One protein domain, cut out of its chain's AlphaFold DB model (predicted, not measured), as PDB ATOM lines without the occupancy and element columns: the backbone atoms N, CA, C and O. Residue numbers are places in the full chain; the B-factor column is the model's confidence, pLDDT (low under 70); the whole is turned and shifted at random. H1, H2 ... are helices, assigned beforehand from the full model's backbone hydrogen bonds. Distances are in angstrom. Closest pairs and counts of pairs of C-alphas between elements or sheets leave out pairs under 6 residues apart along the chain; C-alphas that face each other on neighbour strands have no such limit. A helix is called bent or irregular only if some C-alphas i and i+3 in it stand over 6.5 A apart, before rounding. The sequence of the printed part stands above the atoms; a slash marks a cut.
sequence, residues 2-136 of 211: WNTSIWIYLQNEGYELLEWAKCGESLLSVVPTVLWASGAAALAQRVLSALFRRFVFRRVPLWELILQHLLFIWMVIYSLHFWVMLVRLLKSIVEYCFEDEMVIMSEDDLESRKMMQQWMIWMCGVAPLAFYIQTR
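What this domain is: This is residues 2 to 136 of the 211 residues of an uncharacterized protein of Helicoverpa armigera (UniProt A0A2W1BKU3). A long helix, H3, has H2 packed along its residues 68 to 83 and H4 along its residues 87 to 98, making an elongated, loose three-helix up-and-down bundle, each helix running against the one before it. H1 projects from this body as an arm, its residues 2 to 16 standing free. The printed part has 135 residues with four named helices, in the order H1, H2, H3, H4, and no named strand: all helix. It is loose, with a radius of gyration of the C-alphas of 20.0 A, and spans 70 by 46 by 20 A.

Where its parts are: H1, residues 2 to 21, begins at C-alpha 2 (-115.049, -123.688, 160.351) and is 28.3 A long. H2, residues 27 to 52, measures 38.5 A. H3, residues 62 to 98, measures 54.5 A. H4, residues 107 to 134, measures 39.7 A and ends at C-alpha 134 (-81.308, -96.522, 178.366). H4 is irregular, with C-alphas 125 and 128 7.2 A apart, and has a kink of 38 degrees near residue 128.

How they stand to each other: H2, the hub, touches H1 about perpendicular, at 88 degrees; their closest C-alphas, of Ala 21 and Val 30, are 5.4 A apart. H2 and H3 form a hairpin at a steep tilt of 39 degrees, closest at C-alphas 41 and 76, 5.9 A. H2 touches H4, the same way at a shallow tilt of 22 degrees, closest at C-alphas 39 and 129, 4.0 A. H3 and H4 form a hairpin at a shallow tilt of 27 degrees, closest at C-alphas 91 and 117, 6.0 A. H1 is apart from H3 and H4. Every O i to N i+4 pair is within hydrogen-bond range in H1 and H3; H2 has 19 of 22 and H4 21 of 24.

The domain as a whole: The C-alphas of Arg 59 and Ile 104 are the farthest apart, 69.7 A. The printed part has no cut and no long link. Confidence is under 70 at residues 2 to 4, 53 to 60 and 100 to 105.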
ATOM      1  N   TRP A   2    -115.655-125.025 160.514       55.94
ATOM      2  CA  TRP A   2    -115.049-123.688 160.351       55.94
ATOM      3  C   TRP A   2    -113.843-123.406 161.269       55.94
ATOM      4  O   TRP A   2    -112.888-122.763 160.851       55.94
ATOM      5  N   ASN A   3    -113.824-123.935 162.500       59.12
ATOM      6  CA  ASN A   3    -112.667-123.742 163.389       59.12
ATOM      7  C   ASN A   3    -111.393-124.403 162.840       59.12
ATOM      8  O   ASN A   3    -110.323-123.815 162.910       59.12
ATOM      9  N   THR A   4    -111.501-125.591 162.244       69.88
ATOM     10  CA  THR A   4    -110.353-126.305 161.664       69.88
ATOM     11  C   THR A   4    -109.775-125.585 160.445       69.88
ATOM     12  O   THR A   4    -108.560-125.549 160.299       69.88
ATOM     13  N   SER A   5    -110.606-124.952 159.607       78.06
ATOM     14  CA  SER A   5    -110.121-124.186 158.449       78.06
ATOM     15  C   SER A   5    -109.437-122.878 158.847       78.06
ATOM     16  O   SER A   5    -108.442-122.506 158.234       78.06
ATOM     17  N   ILE A   6    -109.923-122.202 159.897       81.31
ATOM     18  CA  ILE A   6    -109.296-120.976 160.413       81.31
ATOM     19  C   ILE A   6    -107.925-121.289 161.013       81.31
ATOM     20  O   ILE A   6    -106.973-120.576 160.725       81.31
ATOM     21  N   TRP A   7    -107.798-122.369 161.790       81.38
ATOM     22  CA  TRP A   7    -106.508-122.778 162.357       81.38
ATOM     23  C   TRP A   7    -105.468-123.116 161.286       81.38
ATOM     24  O   TRP A   7    -104.327-122.688 161.411       81.38
ATOM     25  N   ILE A   8    -105.863-123.817 160.220       81.88
ATOM     26  CA  ILE A   8    -104.968-124.133 159.095       81.88
ATOM     27  C   ILE A   8    -104.537-122.855 158.367       81.88
ATOM     28  O   ILE A   8    -103.358-122.685 158.075       81.88
ATOM     29  N   TYR A   9    -105.467-121.930 158.116       83.00
ATOM     30  CA  TYR A   9    -105.146-120.646 157.490       83.00
ATOM     31  C   TYR A   9    -104.178-119.819 158.349       83.00
ATOM     32  O   TYR A   9    -103.168-119.331 157.852       83.00
ATOM     33  N   LEU A  10    -104.441-119.729 159.653       82.94
ATOM     34  CA  LEU A  10    -103.613-118.982 160.603       82.94
ATOM     35  C   LEU A  10    -102.222-119.606 160.764       82.94
ATOM     36  O   LEU A  10    -101.240-118.897 160.962       82.94
ATOM     37  N   GLN A  11    -102.134-120.931 160.650       83.81
ATOM     38  CA  GLN A  11    -100.872-121.655 160.653       83.81
ATOM     39  C   GLN A  11    -100.070-121.396 159.369       83.81
ATOM     40  O   GLN A  11     -98.875-121.135 159.469       83.81
ATOM     41  N   ASN A  12    -100.707-121.407 158.196       83.75
ATOM     42  CA  ASN A  12    -100.043-121.112 156.921       83.75
ATOM     43  C   ASN A  12     -99.528-119.668 156.861       83.75
ATOM     44  O   ASN A  12     -98.349-119.458 156.600       83.75
ATOM     45  N   GLU A  13    -100.371-118.693 157.206       83.38
ATOM     46  CA  GLU A  13     -99.966-117.284 157.322       83.38
ATOM     47  C   GLU A  13     -98.853-117.098 158.360       83.38
ATOM     48  O   GLU A  13     -97.892-116.365 158.143       83.38
ATOM     49  N   GLY A  14     -98.930-117.807 159.489       78.56
ATOM     50  CA  GLY A  14     -97.876-117.794 160.501       78.56
ATOM     51  C   GLY A  14     -96.534-118.308 159.971       78.56
ATOM     52  O   GLY A  14     -95.494-117.733 160.292       78.56
ATOM     53  N   TYR A  15     -96.541-119.362 159.151       81.56
ATOM     54  CA  TYR A  15     -95.330-119.882 158.513       81.56
ATOM     55  C   TYR A  15     -94.751-118.906 157.491       81.56
ATOM     56  O   TYR A  15     -93.544-118.666 157.527       81.56
ATOM     57  N   GLU A  16     -95.590-118.300 156.651       82.19
ATOM     58  CA  GLU A  16     -95.150-117.276 155.700       82.19
ATOM     59  C   GLU A  16     -94.550-116.072 156.438       82.19
ATOM     60  O   GLU A  16     -93.430-115.660 156.151       82.19
ATOM     61  N   LEU A  17     -95.211-115.565 157.481       77.81
ATOM     62  CA  LEU A  17     -94.682-114.466 158.293       77.81
ATOM     63  C   LEU A  17     -93.337-114.807 158.945       77.81
ATOM     64  O   LEU A  17     -92.441-113.962 158.990       77.81
ATOM     65  N   LEU A  18     -93.175-116.035 159.445       78.06
ATOM     66  CA  LEU A  18     -91.902-116.494 159.999       78.06
ATOM     67  C   LEU A  18     -90.812-116.552 158.933       78.06
ATOM     68  O   LEU A  18     -89.671-116.206 159.225       78.06
ATOM     69  N   GLU A  19     -91.139-116.971 157.718       79.06
ATOM     70  CA  GLU A  19     -90.197-117.009 156.605       79.06
ATOM     71  C   GLU A  19     -89.748-115.605 156.192       79.06
ATOM     72  O   GLU A  19     -88.551-115.360 156.052       79.06
ATOM     73  N   TRP A  20     -90.673-114.649 156.132       76.75
ATOM     74  CA  TRP A  20     -90.365-113.238 155.880       76.75
ATOM     75  C   TRP A  20     -89.544-112.592 157.002       76.75
ATOM     76  O   TRP A  20     -88.733-111.698 156.753       76.75
ATOM     77  N   ALA A  21     -89.743-113.034 158.244       78.12
ATOM     78  CA  ALA A  21     -89.025-112.524 159.407       78.12
ATOM     79  C   ALA A  21     -87.626-113.140 159.587       78.12
ATOM     80  O   ALA A  21     -86.857-112.652 160.421       78.12
ATOM     81  N   LYS A  22     -87.268-114.191 158.843       82.25
ATOM     82  CA  LYS A  22     -85.929-114.787 158.904       82.25
ATOM     83  C   LYS A  22     -84.905-113.861 158.264       82.25
ATOM     84  O   LYS A  22     -85.012-113.470 157.106       82.25
ATOM     85  N   CYS A  23     -83.850-113.551 159.009       79.12
ATOM     86  CA  CYS A  23     -82.693-112.846 158.466       79.12
ATOM     87  C   CYS A  23     -81.603-113.795 157.922       79.12
ATOM     88  O   CYS A  23     -80.658-113.313 157.295       79.12
ATOM     89  N   GLY A  24     -81.740-115.114 158.101       77.06
ATOM     90  CA  GLY A  24     -80.802-116.146 157.644       77.06
ATOM     91  C   GLY A  24     -81.438-117.541 157.568       77.06
ATOM     92  O   GLY A  24     -82.655-117.684 157.639       77.06
ATOM     93  N   GLU A  25     -80.613-118.579 157.433       74.56
ATOM     94  CA  GLU A  25     -81.072-119.965 157.203       74.56
ATOM     95  C   GLU A  25     -81.707-120.609 158.455       74.56
ATOM     96  O   GLU A  25     -82.573-121.477 158.356       74.56
ATOM     97  N   SER A  26     -81.319-120.160 159.653       78.62
ATOM     98  CA  SER A  26     -81.779-120.735 160.925       78.62
ATOM     99  C   SER A  26     -83.071-120.096 161.449       78.62
ATOM    100  O   SER A  26     -83.327-118.909 161.245       78.62
ATOM    101  N   LEU A  27     -83.868-120.848 162.221       77.25
ATOM    102  CA  LEU A  27     -85.048-120.311 162.927       77.25
ATOM    103  C   LEU A  27     -84.679-119.223 163.952       77.25
ATOM    104  O   LEU A  27     -85.450-118.293 164.174       77.25
ATOM    105  N   LEU A  28     -83.477-119.293 164.535       79.56
ATOM    106  CA  LEU A  28     -82.966-118.279 165.465       79.56
ATOM    107  C   LEU A  28     -82.714-116.921 164.791       79.56
ATOM    108  O   LEU A  28     -82.633-115.902 165.475       79.56
ATOM    109  N   SER A  29     -82.655-116.874 163.457       82.19
ATOM    110  CA  SER A  29     -82.518-115.626 162.704       82.19
ATOM    111  C   SER A  29     -83.785-114.758 162.692       82.19
ATOM    112  O   SER A  29     -83.733-113.631 162.205       82.19
ATOM    113  N   VAL A  30     -84.900-115.251 163.250       87.56
ATOM    114  CA  VAL A  30     -86.141-114.486 163.483       87.56
ATOM    115  C   VAL A  30     -86.051-113.638 164.759       87.56
ATOM    116  O   VAL A  30     -86.789-112.679 164.954       87.56
ATOM    117  N   VAL A  31     -85.135-113.953 165.674       90.31
ATOM    118  CA  VAL A  31     -85.065-113.229 166.950       90.31
ATOM    119  C   VAL A  31     -84.703-111.745 166.763       90.31
ATOM    120  O   VAL A  31     -85.382-110.906 167.358       90.31
ATOM    121  N   PRO A  32     -83.729-111.364 165.910       91.31
ATOM    122  CA  PRO A  32     -83.415-109.955 165.670       91.31
ATOM    123  C   PRO A  32     -84.588-109.132 165.115       91.31
ATOM    124  O   PRO A  32     -84.775-107.995 165.545       91.31
ATOM    125  N   THR A  33     -85.413-109.690 164.219       91.88
ATOM    126  CA  THR A  33     -86.614-109.007 163.695       91.88
ATOM    127  C   THR A  33     -87.649-108.781 164.788       91.88
ATOM    128  O   THR A  33     -88.195-107.684 164.897       91.88
ATOM    129  N   VAL A  34     -87.886-109.776 165.644       91.88
ATOM    130  CA  VAL A  34     -88.811-109.653 166.783       91.88
ATOM    131  C   VAL A  34     -88.306-108.629 167.806       91.88
ATOM    132  O   VAL A  34     -89.083-107.809 168.309       91.88
ATOM    133  N   LEU A  35     -87.004-108.625 168.101       93.75
ATOM    134  CA  LEU A  35     -86.387-107.651 169.006       93.75
ATOM    135  C   LEU A  35     -86.473-106.228 168.446       93.75
ATOM    136  O   LEU A  35     -86.859-105.310 169.172       93.75
ATOM    137  N   TRP A  36     -86.213-106.058 167.150       95.12
ATOM    138  CA  TRP A  36     -86.379-104.772 166.483       95.12
ATOM    139  C   TRP A  36     -87.834-104.303 166.536       95.12
ATOM    140  O   TRP A  36     -88.101-103.184 166.968       95.12
ATOM    141  N   ALA A  37     -88.788-105.157 166.150       94.19
ATOM    142  CA  ALA A  37     -90.212-104.829 166.116       94.19
ATOM    143  C   ALA A  37     -90.743-104.424 167.499       94.19
ATOM    144  O   ALA A  37     -91.422-103.405 167.638       94.19
ATOM    145  N   SER A  38     -90.396-105.189 168.537       95.00
ATOM    146  CA  SER A  38     -90.802-104.902 169.916       95.00
ATOM    147  C   SER A  38     -90.159-103.623 170.460       95.00
ATOM    148  O   SER A  38     -90.857-102.793 171.048       95.00
ATOM    149  N   GLY A  39     -88.864-103.405 170.212       93.38
ATOM    150  CA  GLY A  39     -88.169-102.172 170.583       93.38
ATOM    151  C   GLY A  39     -88.723-100.944 169.855       93.38
ATOM    152  O   GLY A  39     -88.997 -99.921 170.484       93.38
ATOM    153  N   ALA A  40     -88.970-101.054 168.549       94.50
ATOM    154  CA  ALA A  40     -89.563 -99.997 167.734       94.50
ATOM    155  C   ALA A  40     -90.982 -99.645 168.196       94.50
ATOM    156  O   ALA A  40     -91.295 -98.466 168.354       94.50
ATOM    157  N   ALA A  41     -91.822-100.644 168.485       94.88
ATOM    158  CA  ALA A  41     -93.163-100.425 169.022       94.88
ATOM    159  C   ALA A  41     -93.119 -99.740 170.398       94.88
ATOM    160  O   ALA A  41     -93.853 -98.778 170.634       94.88
ATOM    161  N   ALA A  42     -92.224-100.173 171.291       93.94
ATOM    162  CA  ALA A  42     -92.052 -99.560 172.606       93.94
ATOM    163  C   ALA A  42     -91.589 -98.094 172.508       93.94
ATOM    164  O   ALA A  42     -92.095 -97.228 173.231       93.94
ATOM    165  N   LEU A  43     -90.663 -97.794 171.592       92.94
ATOM    166  CA  LEU A  43     -90.212 -96.431 171.313       92.94
ATOM    167  C   LEU A  43     -91.314 -95.577 170.691       92.94
ATOM    168  O   LEU A  43     -91.562 -94.479 171.187       92.94
ATOM    169  N   ALA A  44     -92.006 -96.071 169.665       93.12
ATOM    170  CA  ALA A  44     -93.102 -95.357 169.013       93.12
ATOM    171  C   ALA A  44     -94.207 -95.014 170.017       93.12
ATOM    172  O   ALA A  44     -94.634 -93.860 170.107       93.12
ATOM    173  N   GLN A  45     -94.597 -95.985 170.848       92.00
ATOM    174  CA  GLN A  45     -95.591 -95.778 171.893       92.00
ATOM    175  C   GLN A  45     -95.146 -94.709 172.886       92.00
ATOM    176  O   GLN A  45     -95.935 -93.852 173.290       92.00
ATOM    177  N   ARG A  46     -93.869 -94.720 173.273       88.69
ATOM    178  CA  ARG A  46     -93.313 -93.727 174.188       88.69
ATOM    179  C   ARG A  46     -93.250 -92.332 173.573       88.69
ATOM    180  O   ARG A  46     -93.604 -91.373 174.256       88.69
ATOM    181  N   VAL A  47     -92.809 -92.209 172.322       89.56
ATOM    182  CA  VAL A  47     -92.737 -90.931 171.598       89.56
ATOM    183  C   VAL A  47     -94.131 -90.328 171.476       89.56
ATOM    184  O   VAL A  47     -94.330 -89.181 171.868       89.56
ATOM    185  N   LEU A  48     -95.118 -91.114 171.044       89.44
ATOM    186  CA  LEU A  48     -96.507 -90.661 170.967       89.44
ATOM    187  C   LEU A  48     -97.046 -90.280 172.343       89.44
ATOM    188  O   LEU A  48     -97.594 -89.194 172.507       89.44
ATOM    189  N   SER A  49     -96.823 -91.112 173.360       85.06
ATOM    190  CA  SER A  49     -97.254 -90.801 174.727       85.06
ATOM    191  C   SER A  49     -96.636 -89.498 175.237       85.06
ATOM    192  O   SER A  49     -97.320 -88.723 175.895       85.06
ATOM    193  N   ALA A  50     -95.366 -89.225 174.927       83.25
ATOM    194  CA  ALA A  50     -94.685 -87.994 175.317       83.25
ATOM    195  C   ALA A  50     -95.227 -86.762 174.574       83.25
ATOM    196  O   ALA A  50     -95.482 -85.739 175.211       83.25
ATOM    197  N   LEU A  51     -95.449 -86.869 173.261       83.50
ATOM    198  CA  LEU A  51     -95.995 -85.792 172.429       83.50
ATOM    199  C   LEU A  51     -97.435 -85.443 172.825       83.50
ATOM    200  O   LEU A  51     -97.785 -84.266 172.927       83.50
ATOM    201  N   PHE A  52     -98.252 -86.458 173.119       78.25
ATOM    202  CA  PHE A  52     -99.672 -86.276 173.409       78.25
ATOM    203  C   PHE A  52    -100.003 -86.094 174.899       78.25
ATOM    204  O   PHE A  52    -101.116 -85.680 175.225       78.25
ATOM    205  N   ARG A  53     -99.042 -86.275 175.824       69.69
ATOM    206  CA  ARG A  53     -99.242 -86.081 177.281       69.69
ATOM    207  C   ARG A  53     -99.831 -84.712 177.629       69.69
ATOM    208  O   ARG A  53    -100.585 -84.588 178.591       69.69
ATOM    209  N   ARG A  54     -99.495 -83.683 176.845       62.03
ATOM    210  CA  ARG A  54     -99.952 -82.302 177.056       62.03
ATOM    211  C   ARG A  54    -101.441 -82.106 176.749       62.03
ATOM    212  O   ARG A  54    -102.048 -81.189 177.295       62.03
ATOM    213  N   PHE A  55    -102.032 -82.969 175.925       58.81
ATOM    214  CA  PHE A  55    -103.425 -82.857 175.489       58.81
ATOM    215  C   PHE A  55    -104.408 -83.627 176.379       58.81
ATOM    216  O   PHE A  55    -105.596 -83.336 176.340       58.81
ATOM    217  N   VAL A  56    -103.927 -84.512 177.263       55.97
ATOM    218  CA  VAL A  56    -104.763 -85.333 178.166       55.97
ATOM    219  C   VAL A  56    -105.642 -84.485 179.105       55.97
ATOM    220  O   VAL A  56    -106.704 -84.927 179.533       55.97
ATOM    221  N   PHE A  57    -105.245 -83.244 179.402       55.66
ATOM    222  CA  PHE A  57    -106.008 -82.336 180.272       55.66
ATOM    223  C   PHE A  57    -107.125 -81.559 179.556       55.66
ATOM    224  O   PHE A  57    -107.899 -80.856 180.207       55.66
ATOM    225  N   ARG A  58    -107.238 -81.665 178.228       62.94
ATOM    226  CA  ARG A  58    -108.294 -81.034 177.426       62.94
ATOM    227  C   ARG A  58    -109.142 -82.149 176.811       62.94
ATOM    228  O   ARG A  58    -108.605 -83.196 176.484       62.94
ATOM    229  N   ARG A  59    -110.465 -81.975 176.675       68.25
ATOM    230  CA  ARG A  59    -111.314 -82.974 175.992       68.25
ATOM    231  C   ARG A  59    -110.766 -83.201 174.577       68.25
ATOM    232  O   ARG A  59    -110.914 -82.321 173.734       68.25
ATOM    233  N   VAL A  60    -110.116 -84.342 174.364       69.50
ATOM    234  CA  VAL A  60    -109.515 -84.731 173.085       69.50
ATOM    235  C   VAL A  60    -110.641 -85.188 172.148       69.50
ATOM    236  O   VAL A  60    -111.414 -86.071 172.532       69.50
ATOM    237  N   PRO A  61    -110.808 -84.590 170.957       79.69
ATOM    238  CA  PRO A  61    -111.779 -85.059 169.974       79.69
ATOM    239  C   PRO A  61    -111.410 -86.465 169.468       79.69
ATOM    240  O   PRO A  61    -110.237 -86.793 169.321       79.69
ATOM    241  N   LEU A  62    -112.412 -87.293 169.145       80.31
ATOM    242  CA  LEU A  62    -112.207 -88.686 168.702       80.31
ATOM    243  C   LEU A  62    -111.271 -88.811 167.485       80.31
ATOM    244  O   LEU A  62    -110.525 -89.781 167.378       80.31
ATOM    245  N   TRP A  63    -111.264 -87.814 166.599       82.31
ATOM    246  CA  TRP A  63    -110.376 -87.769 165.436       82.31
ATOM    247  C   TRP A  63    -108.889 -87.742 165.804       82.31
ATOM    248  O   TRP A  63    -108.088 -88.375 165.123       82.31
ATOM    249  N   GLU A  64    -108.513 -87.067 166.895       84.06
ATOM    250  CA  GLU A  64    -107.119 -87.027 167.359       84.06
ATOM    251  C   GLU A  64    -106.663 -88.399 167.875       84.06
ATOM    252  O   GLU A  64    -105.534 -88.803 167.609       84.06
ATOM    253  N   LEU A  65    -107.553 -89.161 168.526       83.69
ATOM    254  CA  LEU A  65    -107.266 -90.537 168.952       83.69
ATOM    255  C   LEU A  65    -107.061 -91.470 167.753       83.69
ATOM    256  O   LEU A  65    -106.101 -92.239 167.726       83.69
ATOM    257  N   ILE A  66    -107.931 -91.380 166.742       88.25
ATOM    258  CA  ILE A  66    -107.799 -92.169 165.508       88.25
ATOM    259  C   ILE A  66    -106.477 -91.833 164.809       88.25
ATOM    260  O   ILE A  66    -105.741 -92.736 164.415       88.25
ATOM    261  N   LEU A  67    -106.139 -90.546 164.708       88.44
ATOM    262  CA  LEU A  67    -104.894 -90.090 164.098       88.44
ATOM    263  C   LEU A  67    -103.660 -90.547 164.892       88.44
ATOM    264  O   LEU A  67    -102.671 -90.951 164.289       88.44
ATOM    265  N   GLN A  68    -103.722 -90.564 166.226       88.94
ATOM    266  CA  GLN A  68    -102.655 -91.101 167.073       88.94
ATOM    267  C   GLN A  68    -102.430 -92.601 166.825       88.94
ATOM    268  O   GLN A  68    -101.283 -93.030 166.694       88.94
ATOM    269  N   HIS A  69    -103.497 -93.397 166.739       90.00
ATOM    270  CA  HIS A  69    -103.388 -94.824 166.424       90.00
ATOM    271  C   HIS A  69    -102.863 -95.063 165.006       90.00
ATOM    272  O   HIS A  69    -102.008 -95.925 164.811       90.00
ATOM    273  N   LEU A  70    -103.315 -94.273 164.031       93.00
ATOM    274  CA  LEU A  70    -102.820 -94.355 162.660       93.00
ATOM    275  C   LEU A  70    -101.326 -94.016 162.588       93.00
ATOM    276  O   LEU A  70    -100.563 -94.763 161.984       93.00
ATOM    277  N   LEU A  71    -100.894 -92.942 163.256       92.69
ATOM    278  CA  LEU A  71     -99.482 -92.566 163.354       92.69
ATOM    279  C   LEU A  71     -98.648 -93.646 164.044       92.69
ATOM    280  O   LEU A  71     -97.540 -93.921 163.599       92.69
ATOM    281  N   PHE A  72     -99.164 -94.279 165.102       94.12
ATOM    282  CA  PHE A  72     -98.490 -95.405 165.751       94.12
ATOM    283  C   PHE A  72     -98.240 -96.550 164.774       94.12
ATOM    284  O   PHE A  72     -97.098 -96.986 164.620       94.12
ATOM    285  N   ILE A  73     -99.292 -97.002 164.089       93.75
ATOM    286  CA  ILE A  73     -99.207 -98.093 163.114       93.75
ATOM    287  C   ILE A  73     -98.223 -97.719 162.002       93.75
ATOM    288  O   ILE A  73     -97.346 -98.510 161.664       93.75
ATOM    289  N   TRP A  74     -98.309 -96.491 161.490       95.38
ATOM    290  CA  TRP A  74     -97.421 -95.983 160.450       95.38
ATOM    291  C   TRP A  74     -95.955 -95.989 160.901       95.38
ATOM    292  O   TRP A  74     -95.108 -96.559 160.223       95.38
ATOM    293  N   MET A  75     -95.654 -95.466 162.092       94.12
ATOM    294  CA  MET A  75     -94.298 -95.470 162.658       94.12
ATOM    295  C   MET A  75     -93.725 -96.888 162.787       94.12
ATOM    296  O   MET A  75     -92.560 -97.110 162.453       94.12
ATOM    297  N   VAL A  76     -94.531 -97.856 163.236       94.38
ATOM    298  CA  VAL A  76     -94.101 -99.260 163.354       94.38
ATOM    299  C   VAL A  76     -93.849 -99.873 161.975       94.38
ATOM    300  O   VAL A  76     -92.794-100.470 161.765       94.38
ATOM    301  N   ILE A  77     -94.756 -99.676 161.013       93.38
ATOM    302  CA  ILE A  77     -94.603-100.188 159.642       93.38
ATOM    303  C   ILE A  77     -93.346 -99.615 158.983       93.38
ATOM    304  O   ILE A  77     -92.554-100.372 158.423       93.38
ATOM    305  N   TYR A  78     -93.120 -98.302 159.068       94.94
ATOM    306  CA  TYR A  78     -91.926 -97.672 158.498       94.94
ATOM    307  C   TYR A  78     -90.646 -98.152 159.177       94.94
ATOM    308  O   TYR A  78     -89.639 -98.356 158.505       94.94
ATOM    309  N   SER A  79     -90.683 -98.391 160.490       94.94
ATOM    310  CA  SER A  79     -89.543 -98.962 161.204       94.94
ATOM    311  C   SER A  79     -89.210-100.381 160.733       94.94
ATOM    312  O   SER A  79     -88.033-100.703 160.585       94.94
ATOM    313  N   LEU A  80     -90.215-101.212 160.441       92.19
ATOM    314  CA  LEU A  80     -90.007-102.547 159.872       92.19
ATOM    315  C   LEU A  80     -89.457-102.486 158.441       92.19
ATOM    316  O   LEU A  80     -88.537-103.228 158.110       92.19
ATOM    317  N   HIS A  81     -89.958-101.572 157.606       93.00
ATOM    318  CA  HIS A  81     -89.405-101.355 156.263       93.00
ATOM    319  C   HIS A  81     -87.942-100.918 156.328       93.00
ATOM    320  O   HIS A  81     -87.093-101.457 155.616       93.00
ATOM    321  N   PHE A  82     -87.635 -99.974 157.218       94.06
ATOM    322  CA  PHE A  82     -86.269 -99.535 157.463       94.06
ATOM    323  C   PHE A  82     -85.383-100.693 157.928       94.06
ATOM    324  O   PHE A  82     -84.273-100.836 157.427       94.06
ATOM    325  N   TRP A  83     -85.876-101.559 158.816       94.50
ATOM    326  CA  TRP A  83     -85.153-102.748 159.262       94.50
ATOM    327  C   TRP A  83     -84.807-103.702 158.117       94.50
ATOM    328  O   TRP A  83     -83.656-104.109 157.990       94.50
ATOM    329  N   VAL A  84     -85.766-104.021 157.242       91.44
ATOM    330  CA  VAL A  84     -85.515-104.892 156.081       91.44
ATOM    331  C   VAL A  84     -84.443-104.291 155.168       91.44
ATOM    332  O   VAL A  84     -83.535-104.999 154.728       91.44
ATOM    333  N   MET A  85     -84.506-102.982 154.916       92.50
ATOM    334  CA  MET A  85     -83.490-102.278 154.128       92.50
ATOM    335  C   MET A  85     -82.126-102.268 154.826       92.50
ATOM    336  O   MET A  85     -81.109-102.493 154.175       92.50
ATOM    337  N   LEU A  86     -82.098-102.074 156.146       93.62
ATOM    338  CA  LEU A  86     -80.877-102.109 156.948       93.62
ATOM    339  C   LEU A  86     -80.218-103.489 156.900       93.62
ATOM    340  O   LEU A  86     -79.019-103.572 156.673       93.62
ATOM    341  N   VAL A  87     -80.983-104.574 157.049       92.25
ATOM    342  CA  VAL A  87     -80.458-105.945 156.943       92.25
ATOM    343  C   VAL A  87     -79.851-106.195 155.563       92.25
ATOM    344  O   VAL A  87     -78.772-106.774 155.475       92.25
ATOM    345  N   ARG A  88     -80.501-105.737 154.482       91.06
ATOM    346  CA  ARG A  88     -79.949-105.839 153.118       91.06
ATOM    347  C   ARG A  88     -78.634-105.075 152.974       91.06
ATOM    348  O   ARG A  88     -77.685-105.606 152.407       91.06
ATOM    349  N   LEU A  89     -78.576-103.862 153.516       93.25
ATOM    350  CA  LEU A  89     -77.382-103.023 153.487       93.25
ATOM    351  C   LEU A  89     -76.240-103.636 154.309       93.25
ATOM    352  O   LEU A  89     -75.118-103.698 153.827       93.25
ATOM    353  N   LEU A  90     -76.525-104.160 155.505       91.50
ATOM    354  CA  LEU A  90     -75.543-104.857 156.338       91.50
ATOM    355  C   LEU A  90     -74.985-106.094 155.641       91.50
ATOM    356  O   LEU A  90     -73.775-106.286 155.647       91.50
ATOM    357  N   LYS A  91     -75.850-106.904 155.015       90.00
ATOM    358  CA  LYS A  91     -75.400-108.040 154.210       90.00
ATOM    359  C   LYS A  91     -74.449-107.552 153.131       90.00
ATOM    360  O   LYS A  91     -73.297-107.946 153.183       90.00
ATOM    361  N   SER A  92     -74.888-106.630 152.272       89.19
ATOM    362  CA  SER A  92     -74.081-106.080 151.176       89.19
ATOM    363  C   SER A  92     -72.735-105.502 151.633       89.19
ATOM    364  O   SER A  92     -71.737-105.740 150.964       89.19
ATOM    365  N   ILE A  93     -72.674-104.815 152.779       90.38
ATOM    366  CA  ILE A  93     -71.406-104.330 153.351       90.38
ATOM    367  C   ILE A  93     -70.484-105.494 153.705       90.38
ATOM    368  O   ILE A  93     -69.304-105.456 153.375       90.38
ATOM    369  N   VAL A  94     -71.006-106.528 154.367       89.12
ATOM    370  CA  VAL A  94     -70.198-107.704 154.700       89.12
ATOM    371  C   VAL A  94     -69.774-108.441 153.430       89.12
ATOM    372  O   VAL A  94     -68.649-108.899 153.370       89.12
ATOM    373  N   GLU A  95     -70.615-108.541 152.399       86.50
ATOM    374  CA  GLU A  95     -70.192-109.152 151.126       86.50
ATOM    375  C   GLU A  95     -69.039-108.369 150.502       86.50
ATOM    376  O   GLU A  95     -68.017-108.964 150.189       86.50
ATOM    377  N   TYR A  96     -69.159-107.042 150.444       86.81
ATOM    378  CA  TYR A  96     -68.121-106.158 149.921       86.81
ATOM    379  C   TYR A  96     -66.796-106.270 150.690       86.81
ATOM    380  O   TYR A  96     -65.734-106.343 150.086       86.81
ATOM    381  N   CYS A  97     -66.834-106.341 152.025       83.56
ATOM    382  CA  CYS A  97     -65.619-106.488 152.836       83.56
ATOM    383  C   CYS A  97     -64.883-107.821 152.625       83.56
ATOM    384  O   CYS A  97     -63.709-107.907 152.965       83.56
ATOM    385  N   PHE A  98     -65.569-108.844 152.110       78.06
ATOM    386  CA  PHE A  98     -65.012-110.175 151.850       78.06
ATOM    387  C   PHE A  98     -64.782-110.437 150.346       78.06
ATOM    388  O   PHE A  98     -64.318-111.513 149.986       78.06
ATOM    389  N   GLU A  99     -65.095-109.485 149.457       72.94
ATOM    390  CA  GLU A  99     -64.884-109.614 148.003       72.94
ATOM    391  C   GLU A  99     -63.421-109.395 147.574       72.94
ATOM    392  O   GLU A  99     -63.042-109.831 146.486       72.94
ATOM    393  N   ASP A 100     -62.582-108.777 148.413       60.38
ATOM    394  CA  ASP A 100     -61.195-108.422 148.056       60.38
ATOM    395  C   ASP A 100     -60.194-109.601 148.101       60.38
ATOM    396  O   ASP A 100     -59.058-109.466 147.638       60.38
ATOM    397  N   GLU A 101     -60.585-110.785 148.583       57.09
ATOM    398  CA  GLU A 101     -59.710-111.966 148.618       57.09
ATOM    399  C   GLU A 101     -59.979-112.902 147.426       57.09
ATOM    400  O   GLU A 101     -60.738-113.863 147.504       57.09
ATOM    401  N   MET A 102     -59.290-112.672 146.297       53.28
ATOM    402  CA  MET A 102     -59.192-113.619 145.161       53.28
ATOM    403  C   MET A 102     -58.370-114.888 145.484       53.28
ATOM    404  O   MET A 102     -57.700-115.462 144.622       53.28
ATOM    405  N   VAL A 103     -58.391-115.336 146.734       56.44
ATOM    406  CA  VAL A 103     -57.750-116.566 147.189       56.44
ATOM    407  C   VAL A 103     -58.874-117.542 147.491       56.44
ATOM    408  O   VAL A 103     -59.869-117.161 148.088       56.44
ATOM    409  N   ILE A 104     -58.738-118.767 146.981       61.25
ATOM    410  CA  ILE A 104     -59.670-119.896 147.118       61.25
ATOM    411  C   ILE A 104     -60.435-119.794 148.446       61.25
ATOM    412  O   ILE A 104     -59.851-120.088 149.485       61.25
ATOM    413  N   MET A 105     -61.702-119.350 148.397       62.09
ATOM    414  CA  MET A 105     -62.535-119.233 149.596       62.09
ATOM    415  C   MET A 105     -62.586-120.604 150.255       62.09
ATOM    416  O   MET A 105     -63.138-121.555 149.688       62.09
ATOM    417  N   SER A 106     -61.972-120.714 151.423       73.19
ATOM    418  CA  SER A 106     -62.061-121.913 152.235       73.19
ATOM    419  C   SER A 106     -63.465-122.014 152.839       73.19
ATOM    420  O   SER A 106     -64.201-121.024 152.918       73.19
ATOM    421  N   GLU A 107     -63.877-123.212 153.258       78.31
ATOM    422  CA  GLU A 107     -65.147-123.377 153.986       78.31
ATOM    423  C   GLU A 107     -65.185-122.494 155.249       78.31
ATOM    424  O   GLU A 107     -66.225-121.908 155.558       78.31
ATOM    425  N   ASP A 108     -64.031-122.285 155.892       79.44
ATOM    426  CA  ASP A 108     -63.871-121.416 157.062       79.44
ATOM    427  C   ASP A 108     -64.189-119.936 156.746       79.44
ATOM    428  O   ASP A 108     -64.780-119.221 157.566       79.44
ATOM    429  N   ASP A 109     -63.882-119.464 155.532       79.12
ATOM    430  CA  ASP A 109     -64.170-118.089 155.092       79.12
ATOM    431  C   ASP A 109     -65.674-117.872 154.862       79.12
ATOM    432  O   ASP A 109     -66.235-116.815 155.169       79.12
ATOM    433  N   LEU A 110     -66.375-118.903 154.376       82.19
ATOM    434  CA  LEU A 110     -67.831-118.873 154.224       82.19
ATOM    435  C   LEU A 110     -68.538-118.864 155.583       82.19
ATOM    436  O   LEU A 110     -69.503-118.112 155.776       82.19
ATOM    437  N   GLU A 111     -68.069-119.674 156.531       84.56
ATOM    438  CA  GLU A 111     -68.619-119.709 157.886       84.56
ATOM    439  C   GLU A 111     -68.382-118.394 158.630       84.56
ATOM    440  O   GLU A 111     -69.319-117.836 159.216       84.56
ATOM    441  N   SER A 112     -67.170-117.840 158.551       84.56
ATOM    442  CA  SER A 112     -66.838-116.563 159.187       84.56
ATOM    443  C   SER A 112     -67.676-115.406 158.631       84.56
ATOM    444  O   SER A 112     -68.205-114.605 159.409       84.56
ATOM    445  N   ARG A 113     -67.926-115.368 157.313       85.19
ATOM    446  CA  ARG A 113     -68.844-114.411 156.675       85.19
ATOM    447  C   ARG A 113     -70.268-114.538 157.214       85.19
ATOM    448  O   ARG A 113     -70.866-113.528 157.596       85.19
ATOM    449  N   LYS A 114     -70.827-115.754 157.276       86.44
ATOM    450  CA  LYS A 114     -72.185-115.985 157.811       86.44
ATOM    451  C   LYS A 114     -72.282-115.564 159.282       86.44
ATOM    452  O   LYS A 114     -73.250-114.907 159.673       86.44
ATOM    453  N   MET A 115     -71.264-115.879 160.081       88.25
ATOM    454  CA  MET A 115     -71.190-115.499 161.493       88.25
ATOM    455  C   MET A 115     -71.104-113.980 161.670       88.25
ATOM    456  O   MET A 115     -71.836-113.425 162.490       88.25
ATOM    457  N   MET A 116     -70.292-113.294 160.859       89.69
ATOM    458  CA  MET A 116     -70.176-111.833 160.876       89.69
ATOM    459  C   MET A 116     -71.501-111.158 160.504       89.69
ATOM    460  O   MET A 116     -71.975-110.283 161.233       89.69
ATOM    461  N   GLN A 117     -72.149-111.605 159.421       90.12
ATOM    462  CA  GLN A 117     -73.467-111.100 159.018       90.12
ATOM    463  C   GLN A 117     -74.484-111.260 160.151       90.12
ATOM    464  O   GLN A 117     -75.177-110.306 160.511       90.12
ATOM    465  N   GLN A 118     -74.559-112.452 160.744       90.06
ATOM    466  CA  GLN A 118     -75.511-112.728 161.812       90.06
ATOM    467  C   GLN A 118     -75.210-111.897 163.065       90.06
ATOM    468  O   GLN A 118     -76.138-111.355 163.664       90.06
ATOM    469  N   TRP A 119     -73.940-111.723 163.429       91.25
ATOM    470  CA  TRP A 119     -73.537-110.897 164.564       91.25
ATOM    471  C   TRP A 119     -73.907-109.421 164.374       91.25
ATOM    472  O   TRP A 119     -74.535-108.830 165.254       91.25
ATOM    473  N   MET A 120     -73.610-108.834 163.209       92.12
ATOM    474  CA  MET A 120     -73.979-107.444 162.907       92.12
ATOM    475  C   MET A 120     -75.496-107.238 162.947       92.12
ATOM    476  O   MET A 120     -75.978-106.275 163.547       92.12
ATOM    477  N   ILE A 121     -76.261-108.169 162.369       92.94
ATOM    478  CA  ILE A 121     -77.727-108.138 162.409       92.94
ATOM    479  C   ILE A 121     -78.222-108.206 163.858       92.94
ATOM    480  O   ILE A 121     -79.113-107.450 164.233       92.94
ATOM    481  N   TRP A 122     -77.637-109.049 164.707       93.44
ATOM    482  CA  TRP A 122     -77.995-109.113 166.125       93.44
ATOM    483  C   TRP A 122     -77.739-107.796 166.861       93.44
ATOM    484  O   TRP A 122     -78.628-107.300 167.557       93.44
ATOM    485  N   MET A 123     -76.561-107.199 166.672       92.62
ATOM    486  CA  MET A 123     -76.200-105.932 167.313       92.62
ATOM    487  C   MET A 123     -77.141-104.797 166.901       92.62
ATOM    488  O   MET A 123     -77.606-104.033 167.749       92.62
ATOM    489  N   CYS A 124     -77.493-104.719 165.616       93.56
ATOM    490  CA  CYS A 124     -78.463-103.744 165.129       93.56
ATOM    491  C   CYS A 124     -79.892-104.059 165.598       93.56
ATOM    492  O   CYS A 124     -80.619-103.141 165.972       93.56
ATOM    493  N   GLY A 125     -80.294-105.331 165.638       91.56
ATOM    494  CA  GLY A 125     -81.634-105.771 166.043       91.56
ATOM    495  C   GLY A 125     -81.978-105.416 167.491       91.56
ATOM    496  O   GLY A 125     -83.106-105.032 167.795       91.56
ATOM    497  N   VAL A 126     -80.991-105.478 168.388       94.38
ATOM    498  CA  VAL A 126     -81.148-105.123 169.810       94.38
ATOM    499  C   VAL A 126     -81.180-103.601 170.029       94.38
ATOM    500  O   VAL A 126     -81.698-103.136 171.048       94.38
ATOM    501  N   ALA A 127     -80.672-102.800 169.088       93.50
ATOM    502  CA  ALA A 127     -80.446-101.366 169.283       93.50
ATOM    503  C   ALA A 127     -81.699-100.559 169.694       93.50
ATOM    504  O   ALA A 127     -81.600 -99.790 170.657       93.50
ATOM    505  N   PRO A 128     -82.890-100.728 169.077       92.56
ATOM    506  CA  PRO A 128     -84.085 -99.984 169.490       92.56
ATOM    507  C   PRO A 128     -84.502-100.306 170.929       92.56
ATOM    508  O   PRO A 128     -84.884 -99.420 171.694       92.56
ATOM    509  N   LEU A 129     -84.392-101.577 171.323       92.06
ATOM    510  CA  LEU A 129     -84.728-102.028 172.669       92.06
ATOM    511  C   LEU A 129     -83.719-101.499 173.699       92.06
ATOM    512  O   LEU A 129     -84.115-100.992 174.748       92.06
ATOM    513  N   ALA A 130     -82.424-101.551 173.383       92.81
ATOM    514  CA  ALA A 130     -81.375-100.981 174.223       92.81
ATOM    515  C   ALA A 130     -81.581 -99.472 174.429       92.81
ATOM    516  O   ALA A 130     -81.551 -98.990 175.564       92.81
ATOM    517  N   PHE A 131     -81.889 -98.737 173.357       92.94
ATOM    518  CA  PHE A 131     -82.183 -97.307 173.422       92.94
ATOM    519  C   PHE A 131     -83.432 -97.007 174.266       92.94
ATOM    520  O   PHE A 131     -83.448 -96.064 175.067       92.94
ATOM    521  N   TYR A 132     -84.475 -97.833 174.151       91.69
ATOM    522  CA  TYR A 132     -85.666 -97.727 174.993       91.69
ATOM    523  C   TYR A 132     -85.334 -97.879 176.485       91.69
ATOM    524  O   TYR A 132     -85.778 -97.063 177.300       91.69
ATOM    525  N   ILE A 133     -84.531 -98.888 176.837       90.31
ATOM    526  CA  ILE A 133     -84.109 -99.156 178.217       90.31
ATOM    527  C   ILE A 133     -83.240 -98.010 178.744       90.31
ATOM    528  O   ILE A 133     -83.496 -97.503 179.835       90.31
ATOM    529  N   GLN A 134     -82.252 -97.565 177.963       90.88
ATOM    530  CA  GLN A 134     -81.308 -96.522 178.366       90.88
ATOM    531  C   GLN A 134     -82.002 -95.189 178.638       90.88
ATOM    532  O   GLN A 134     -81.683 -94.496 179.602       90.88
ATOM    533  N   THR A 135     -82.966 -94.824 177.798       86.38
ATOM    534  CA  THR A 135     -83.671 -93.550 177.938       86.38
ATOM    535  C   THR A 135     -84.762 -93.599 179.001       86.38
ATOM    536  O   THR A 135     -85.368 -92.565 179.274       86.38
ATOM    537  N   ARG A 136     -85.106 -94.769 179.563       82.75
ATOM    538  CA  ARG A 136     -86.212 -94.908 180.522       82.75
ATOM    539  C   ARG A 136     -85.992 -93.964 181.714       82.75
ATOM    540  O   ARG A 136     -84.924 -94.018 182.323       82.75
TER     541      ARG A 136